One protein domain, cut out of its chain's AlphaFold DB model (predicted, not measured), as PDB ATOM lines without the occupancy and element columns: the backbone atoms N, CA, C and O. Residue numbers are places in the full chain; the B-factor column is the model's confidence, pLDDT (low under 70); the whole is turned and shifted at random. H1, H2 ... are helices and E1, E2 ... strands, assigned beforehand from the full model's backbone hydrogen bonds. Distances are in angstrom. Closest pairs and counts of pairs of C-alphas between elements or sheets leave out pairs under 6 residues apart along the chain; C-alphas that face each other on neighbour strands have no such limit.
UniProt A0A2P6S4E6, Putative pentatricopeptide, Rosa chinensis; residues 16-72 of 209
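Overview. This is residues 16 to 72 of the 209 residues of the protein "Putative pentatricopeptide" of Rosa chinensis (UniProt A0A2P6S4E6). A small two-stranded hairpin, E1 and E2, makes the middle of a loose, elongated model; the long loop of residues 35 to 51 extends from one end, and helices H1 and H2 lie toward the other, apart from each other. The printed part has 57 residues, with H1, E1, E2 and H2 in chain order, an antiparallel sheet E1 - E2, and a mixed class. It is loose, with a radius of gyration of the C-alphas of 12.9 A and spans of 39 by 21 by 18 A.

Arrangement. E1, residues 31 to 34, and E2, residues 52 to 56, form an antiparallel hairpin at 150 degrees, with N 33 and O 54 2.9 A apart, within hydrogen-bond range. Residues 45 to 46 pair antiparallel with residues 52 to 53 of E2. H1, residues 16 to 22, comes closest to E1 at the C-alphas of Ser 17 and Thr 31, 7.7 A apart. H2, residues 59 to 72, follows E2 by a tight link and is apart from E1 and H1. In H1 and H2 every O i to N i+4 pair is within hydrogen-bond range.

Along the chain. E2 is 12.8 A long, E1 10.1 A, H2 19.7 A and H1 9.8 A. C-alpha 16 is at (46.374, 6.792, -17.134) and C-alpha 72 at (55.654, -7.825, -30.202).

Size, cuts and confidence. The C-alphas of Val 38 and Asp 72, the two farthest apart, are 39.9 A apart. The printed part has no cut; the link E1 to E2 is long. Residues 38 to 40 have pLDDT under 70.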
ATOM      1  N   LEU A  16      47.074   7.748 -16.282       78.12
ATOM      2  CA  LEU A  16      46.374   6.792 -17.134       78.12
ATOM      3  C   LEU A  16      46.402   7.235 -18.606       78.12
ATOM      4  O   LEU A  16      46.770   6.456 -19.486       78.12
ATOM      5  N   SER A  17      46.129   8.511 -18.874       79.50
ATOM      6  CA  SER A  17      46.274   9.113 -20.204       79.50
ATOM      7  C   SER A  17      47.713   9.013 -20.726       79.50
ATOM      8  O   SER A  17      47.926   8.689 -21.897       79.50
ATOM      9  N   LYS A  18      48.717   9.211 -19.860       83.75
ATOM     10  CA  LYS A  18      50.132   8.968 -20.193       83.75
ATOM     11  C   LYS A  18      50.404   7.504 -20.535       83.75
ATOM     12  O   LYS A  18      51.072   7.240 -21.533       83.75
ATOM     13  N   ALA A  19      49.871   6.559 -19.762       84.19
ATOM     14  CA  ALA A  19      50.026   5.132 -20.033       84.19
ATOM     15  C   ALA A  19      49.432   4.749 -21.401       84.19
ATOM     16  O   ALA A  19      50.085   4.066 -22.191       84.19
ATOM     17  N   PHE A  20      48.247   5.261 -21.741       86.19
ATOM     18  CA  PHE A  20      47.650   5.035 -23.058       86.19
ATOM     19  C   PHE A  20      48.466   5.657 -24.196       86.19
ATOM     20  O   PHE A  20      48.603   5.031 -25.248       86.19
ATOM     21  N   MET A  21      49.074   6.827 -23.986       86.31
ATOM     22  CA  MET A  21      50.004   7.403 -24.963       86.31
ATOM     23  C   MET A  21      51.248   6.532 -25.174       86.31
ATOM     24  O   MET A  21      51.667   6.364 -26.317       86.31
ATOM     25  N   VAL A  22      51.807   5.932 -24.116       85.62
ATOM     26  CA  VAL A  22      52.936   4.985 -24.227       85.62
ATOM     27  C   VAL A  22      52.541   3.744 -25.032       85.62
ATOM     28  O   VAL A  22      53.309   3.287 -25.874       85.62
ATOM     29  N   LEU A  23      51.314   3.250 -24.855       85.81
ATOM     30  CA  LEU A  23      50.742   2.165 -25.667       85.81
ATOM     31  C   LEU A  23      50.377   2.622 -27.104       85.81
ATOM     32  O   LEU A  23      49.972   1.829 -27.962       85.81
ATOM     33  N   GLY A  24      50.568   3.907 -27.409       86.25
ATOM     34  CA  GLY A  24      50.373   4.525 -28.718       86.25
ATOM     35  C   GLY A  24      48.913   4.797 -29.077       86.25
ATOM     36  O   GLY A  24      48.579   4.907 -30.262       86.25
ATOM     37  N   PHE A  25      48.043   4.924 -28.078       87.62
ATOM     38  CA  PHE A  25      46.710   5.488 -28.249       87.62
ATOM     39  C   PHE A  25      46.775   7.018 -28.255       87.62
ATOM     40  O   PHE A  25      47.620   7.636 -27.607       87.62
ATOM     41  N   LYS A  26      45.865   7.651 -29.001       82.94
ATOM     42  CA  LYS A  26      45.729   9.112 -28.968       82.94
ATOM     43  C   LYS A  26      45.134   9.547 -27.620       82.94
ATOM     44  O   LYS A  26      44.280   8.828 -27.097       82.94
ATOM     45  N   PRO A  27      45.494  10.739 -27.110       71.81
ATOM     46  CA  PRO A  27      44.796  11.338 -25.978       71.81
ATOM     47  C   PRO A  27      43.286  11.354 -26.239       71.81
ATOM     48  O   PRO A  27      42.868  11.692 -27.348       71.81
ATOM     49  N   LEU A  28      42.486  10.974 -25.238       75.94
ATOM     50  CA  LEU A  28      41.015  10.898 -25.291       75.94
ATOM     51  C   LEU A  28      40.416   9.790 -26.178       75.94
ATOM     52  O   LEU A  28      39.199   9.641 -26.191       75.94
ATOM     53  N   ALA A  29      41.218   9.003 -26.908       81.38
ATOM     54  CA  ALA A  29      40.696   7.867 -27.681       81.38
ATOM     55  C   ALA A  29      40.321   6.668 -26.800       81.38
ATOM     56  O   ALA A  29      39.564   5.809 -27.234       81.38
ATOM     57  N   VAL A  30      40.882   6.621 -25.591       86.38
ATOM     58  CA  VAL A  30      40.592   5.633 -24.560       86.38
ATOM     59  C   VAL A  30      40.420   6.405 -23.259       86.38
ATOM     60  O   VAL A  30      41.341   7.112 -22.843       86.38
ATOM     61  N   THR A  31      39.241   6.325 -22.644       85.12
ATOM     62  CA  THR A  31      38.954   7.003 -21.370       85.12
ATOM     63  C   THR A  31      38.230   6.072 -20.410       85.12
ATOM     64  O   THR A  31      37.522   5.170 -20.837       85.12
ATOM     65  N   LEU A  32      38.411   6.278 -19.106       85.94
ATOM     66  CA  LEU A  32      37.672   5.546 -18.082       85.94
ATOM     67  C   LEU A  32      36.453   6.374 -17.670       85.94
ATOM     68  O   LEU A  32      36.601   7.527 -17.254       85.94
ATOM     69  N   LYS A  33      35.253   5.806 -17.784       86.50
ATOM     70  CA  LYS A  33      34.002   6.481 -17.416       86.50
ATOM     71  C   LYS A  33      33.302   5.757 -16.278       86.50
ATOM     72  O   LYS A  33      33.359   4.538 -16.174       86.50
ATOM     73  N   ARG A  34      32.623   6.531 -15.428       86.50
ATOM     74  CA  ARG A  34      31.718   5.996 -14.403       86.50
ATOM     75  C   ARG A  34      30.449   5.472 -15.045       86.50
ATOM     76  O   ARG A  34      29.853   6.152 -15.883       86.50
ATOM     77  N   ASP A  35      30.051   4.289 -14.612       86.56
ATOM     78  CA  ASP A  35      28.762   3.716 -14.944       86.56
ATOM     79  C   ASP A  35      27.699   4.316 -14.020       86.56
ATOM     80  O   ASP A  35      27.665   4.048 -12.821       86.56
ATOM     81  N   ASN A  36      26.874   5.197 -14.581       82.19
ATOM     82  CA  ASN A  36      25.730   5.790 -13.889       82.19
ATOM     83  C   ASN A  36      24.399   5.243 -14.445       82.19
ATOM     84  O   ASN A  36      23.339   5.722 -14.035       82.19
ATOM     85  N   ASP A  37      24.442   4.305 -15.401       74.06
ATOM     86  CA  ASP A  37      23.253   3.794 -16.080       74.06
ATOM     87  C   ASP A  37      22.569   2.733 -15.200       74.06
ATOM     88  O   ASP A  37      23.156   1.729 -14.809       74.06
ATOM     89  N   VAL A  38      21.290   2.957 -14.881       65.38
ATOM     90  CA  VAL A  38      20.500   2.057 -14.015       65.38
ATOM     91  C   VAL A  38      19.870   0.903 -14.812       65.38
ATOM     92  O   VAL A  38      19.534  -0.131 -14.240       65.38
ATOM     93  N   GLU A  39      19.706   1.062 -16.130       65.88
ATOM     94  CA  GLU A  39      18.997   0.097 -16.988       65.88
ATOM     95  C   GLU A  39      19.905  -0.981 -17.594       65.88
ATOM     96  O   GLU A  39      19.499  -2.139 -17.685       65.88
ATOM     97  N   PHE A  40      21.132  -0.628 -17.991       63.88
ATOM     98  CA  PHE A  40      22.102  -1.558 -18.574       63.88
ATOM     99  C   PHE A  40      23.494  -1.259 -18.025       63.88
ATOM    100  O   PHE A  40      24.123  -0.284 -18.428       63.88
ATOM    101  N   ALA A  41      23.971  -2.116 -17.121       78.25
ATOM    102  CA  ALA A  41      25.301  -1.983 -16.544       78.25
ATOM    103  C   ALA A  41      26.374  -2.252 -17.610       78.25
ATOM    104  O   ALA A  41      26.407  -3.326 -18.215       78.25
ATOM    105  N   LYS A  42      27.253  -1.273 -17.820       84.12
ATOM    106  CA  LYS A  42      28.477  -1.382 -18.634       84.12
ATOM    107  C   LYS A  42      29.715  -1.614 -17.775       84.12
ATOM    108  O   LYS A  42      30.801  -1.750 -18.313       84.12
ATOM    109  N   THR A  43      29.551  -1.607 -16.456       88.25
ATOM    110  CA  THR A  43      30.615  -1.766 -15.468       88.25
ATOM    111  C   THR A  43      31.513  -2.969 -15.770       88.25
ATOM    112  O   THR A  43      31.065  -4.114 -15.760       88.25
ATOM    113  N   GLU A  44      32.798  -2.694 -15.969       86.56
ATOM    114  CA  GLU A  44      33.874  -3.674 -16.156       86.56
ATOM    115  C   GLU A  44      34.790  -3.739 -14.924       86.56
ATOM    116  O   GLU A  44      35.322  -4.796 -14.585       86.56
ATOM    117  N   PHE A  45      34.954  -2.611 -14.230       87.62
ATOM    118  CA  PHE A  45      35.844  -2.449 -13.082       87.62
ATOM    119  C   PHE A  45      35.120  -1.735 -11.940       87.62
ATOM    120  O   PHE A  45      34.167  -0.995 -12.170       87.62
ATOM    121  N   TYR A  46      35.609  -1.906 -10.714       87.31
ATOM    122  CA  TYR A  46      35.119  -1.178  -9.547       87.31
ATOM    123  C   TYR A  46      36.252  -0.364  -8.927       87.31
ATOM    124  O   TYR A  46      37.376  -0.858  -8.832       87.31
ATOM    125  N   ASP A  47      35.970   0.875  -8.519       85.19
ATOM    126  CA  ASP A  47      36.901   1.642  -7.683       85.19
ATOM    127  C   ASP A  47      36.849   1.190  -6.212       85.19
ATOM    128  O   ASP A  47      35.991   0.403  -5.810       85.19
ATOM    129  N   ASP A  48      37.758   1.712  -5.383       85.94
ATOM    130  CA  ASP A  48      37.846   1.384  -3.949       85.94
ATOM    131  C   ASP A  48      36.579   1.750  -3.152       85.94
ATOM    132  O   ASP A  48      36.389   1.299  -2.022       85.94
ATOM    133  N   LEU A  49      35.708   2.584  -3.726       87.75
ATOM    134  CA  LEU A  49      34.431   2.989  -3.144       87.75
ATOM    135  C   LEU A  49      33.268   2.112  -3.637       87.75
ATOM    136  O   LEU A  49      32.131   2.320  -3.212       87.75
ATOM    137  N   GLY A  50      33.537   1.137  -4.509       84.81
ATOM    138  CA  GLY A  50      32.549   0.234  -5.091       84.81
ATOM    139  C   GLY A  50      31.766   0.828  -6.263       84.81
ATOM    140  O   GLY A  50      30.749   0.254  -6.653       84.81
ATOM    141  N   ASN A  51      32.198   1.957  -6.837       85.12
ATOM    142  CA  ASN A  51      31.541   2.521  -8.016       85.12
ATOM    143  C   ASN A  51      31.959   1.760  -9.275       85.12
ATOM    144  O   ASN A  51      33.143   1.491  -9.475       85.12
ATOM    145  N   GLY A  52      30.986   1.489 -10.143       88.75
ATOM    146  CA  GLY A  52      31.220   0.864 -11.437       88.75
ATOM    147  C   GLY A  52      31.897   1.800 -12.438       88.75
ATOM    148  O   GLY A  52      31.567   2.985 -12.545       88.75
ATOM    149  N   LEU A  53      32.861   1.263 -13.177       88.44
ATOM    150  CA  LEU A  53      33.659   1.948 -14.188       88.44
ATOM    151  C   LEU A  53      33.740   1.087 -15.449       88.44
ATOM    152  O   LEU A  53      33.779  -0.138 -15.360       88.44
ATOM    153  N   TYR A  54      33.815   1.722 -16.615       88.12
ATOM    154  CA  TYR A  54      34.009   1.044 -17.897       88.12
ATOM    155  C   TYR A  54      34.977   1.811 -18.793       88.12
ATOM    156  O   TYR A  54      35.159   3.030 -18.644       88.12
ATOM    157  N   LEU A  55      35.605   1.093 -19.723       87.88
ATOM    158  CA  LEU A  55      36.473   1.690 -20.726       87.88
ATOM    159  C   LEU A  55      35.638   2.240 -21.893       87.88
ATOM    160  O   LEU A  55      35.024   1.500 -22.654       87.88
ATOM    161  N   ASP A  56      35.627   3.558 -22.061       87.88
ATOM    162  CA  ASP A  56      34.984   4.221 -23.193       87.88
ATOM    163  C   ASP A  56      35.972   4.328 -24.359       87.88
ATOM    164  O   ASP A  56      36.793   5.251 -24.437       87.88
ATOM    165  N   THR A  57      35.924   3.319 -25.225       89.25
ATOM    166  CA  THR A  57      36.726   3.185 -26.446       89.25
ATOM    167  C   THR A  57      36.036   2.235 -27.428       89.25
ATOM    168  O   THR A  57      35.131   1.484 -27.075       89.25
ATOM    169  N   ASP A  58      36.513   2.221 -28.667       89.69
ATOM    170  CA  ASP A  58      36.333   1.084 -29.571       89.69
ATOM    171  C   ASP A  58      37.108  -0.119 -28.998       89.69
ATOM    172  O   ASP A  58      38.347  -0.131 -29.028       89.69
ATOM    173  N   LEU A  59      36.383  -1.068 -28.390       87.50
ATOM    174  CA  LEU A  59      36.955  -2.231 -27.703       87.50
ATOM    175  C   LEU A  59      37.697  -3.155 -28.673       87.50
ATOM    176  O   LEU A  59      38.814  -3.561 -28.364       87.50
ATOM    177  N   ASP A  60      37.154  -3.397 -29.868       90.00
ATOM    178  CA  ASP A  60      37.792  -4.246 -30.883       90.00
ATOM    179  C   ASP A  60      39.151  -3.670 -31.302       90.00
ATOM    180  O   ASP A  60      40.165  -4.371 -31.406       90.00
ATOM    181  N   LYS A  61      39.200  -2.354 -31.528       89.81
ATOM    182  CA  LYS A  61      40.442  -1.658 -31.876       89.81
ATOM    183  C   LYS A  61      41.427  -1.626 -30.712       89.81
ATOM    184  O   LYS A  61      42.634  -1.740 -30.947       89.81
ATOM    185  N   TYR A  62      40.936  -1.420 -29.492       89.31
ATOM    186  CA  TYR A  62      41.753  -1.418 -28.284       89.31
ATOM    187  C   TYR A  62      42.391  -2.789 -28.057       89.31
ATOM    188  O   TYR A  62      43.616  -2.878 -27.977       89.31
ATOM    189  N   GLU A  63      41.589  -3.851 -28.054       90.62
ATOM    190  CA  GLU A  63      42.040  -5.226 -27.855       90.62
ATOM    191  C   GLU A  63      43.045  -5.627 -28.932       90.62
ATOM    192  O   GLU A  63      44.160  -6.031 -28.610       90.62
ATOM    193  N   LYS A  64      42.732  -5.395 -30.212       91.69
ATOM    194  CA  LYS A  64      43.665  -5.675 -31.312       91.69
ATOM    195  C   LYS A  64      45.012  -4.970 -31.132       91.69
ATOM    196  O   LYS A  64      46.055  -5.531 -31.463       91.69
ATOM    197  N   ARG A  65      45.004  -3.731 -30.631       90.12
ATOM    198  CA  ARG A  65      46.228  -2.960 -30.388       90.12
ATOM    199  C   ARG A  65      47.016  -3.511 -29.203       90.12
ATOM    200  O   ARG A  65      48.227  -3.653 -29.330       90.12
ATOM    201  N   ILE A  66      46.358  -3.806 -28.084       89.50
ATOM    202  CA  ILE A  66      47.010  -4.386 -26.905       89.50
ATOM    203  C   ILE A  66      47.591  -5.761 -27.237       89.50
ATOM    204  O   ILE A  66      48.757  -5.997 -26.939       89.50
ATOM    205  N   THR A  67      46.834  -6.620 -27.916       89.81
ATOM    206  CA  THR A  67      47.302  -7.939 -28.355       89.81
ATOM    207  C   THR A  67      48.525  -7.820 -29.258       89.81
ATOM    208  O   THR A  67      49.513  -8.490 -28.993       89.81
ATOM    209  N   GLY A  68      48.527  -6.905 -30.234       89.00
ATOM    210  CA  GLY A  68      49.709  -6.677 -31.074       89.00
ATOM    211  C   GLY A  68      50.939  -6.216 -30.282       89.00
ATOM    212  O   GLY A  68      52.036  -6.713 -30.504       89.00
ATOM    213  N   ILE A  69      50.764  -5.320 -29.301       87.50
ATOM    214  CA  ILE A  69      51.866  -4.894 -28.418       87.50
ATOM    215  C   ILE A  69      52.389  -6.075 -27.600       87.50
ATOM    216  O   ILE A  69      53.598  -6.238 -27.464       87.50
ATOM    217  N   LEU A  70      51.492  -6.887 -27.038       84.81
ATOM    218  CA  LEU A  70      51.877  -8.058 -26.261       84.81
ATOM    219  C   LEU A  70      52.623  -9.065 -27.135       84.81
ATOM    220  O   LEU A  70      53.688  -9.515 -26.728       84.81
ATOM    221  N   GLU A  71      52.117  -9.367 -28.330       83.94
ATOM    222  CA  GLU A  71      52.775 -10.239 -29.306       83.94
ATOM    223  C   GLU A  71      54.188  -9.740 -29.634       83.94
ATOM    224  O   GLU A  71      55.135 -10.516 -29.514       83.94
ATOM    225  N   ASP A  72      54.352  -8.446 -29.926       79.81
ATOM    226  CA  ASP A  72      55.654  -7.825 -30.202       79.81
ATOM    227  C   ASP A  72      56.600  -7.880 -28.986       79.81
ATOM    228  O   ASP A  72      57.796  -8.136 -29.130       79.81
TER     229      ASP A  72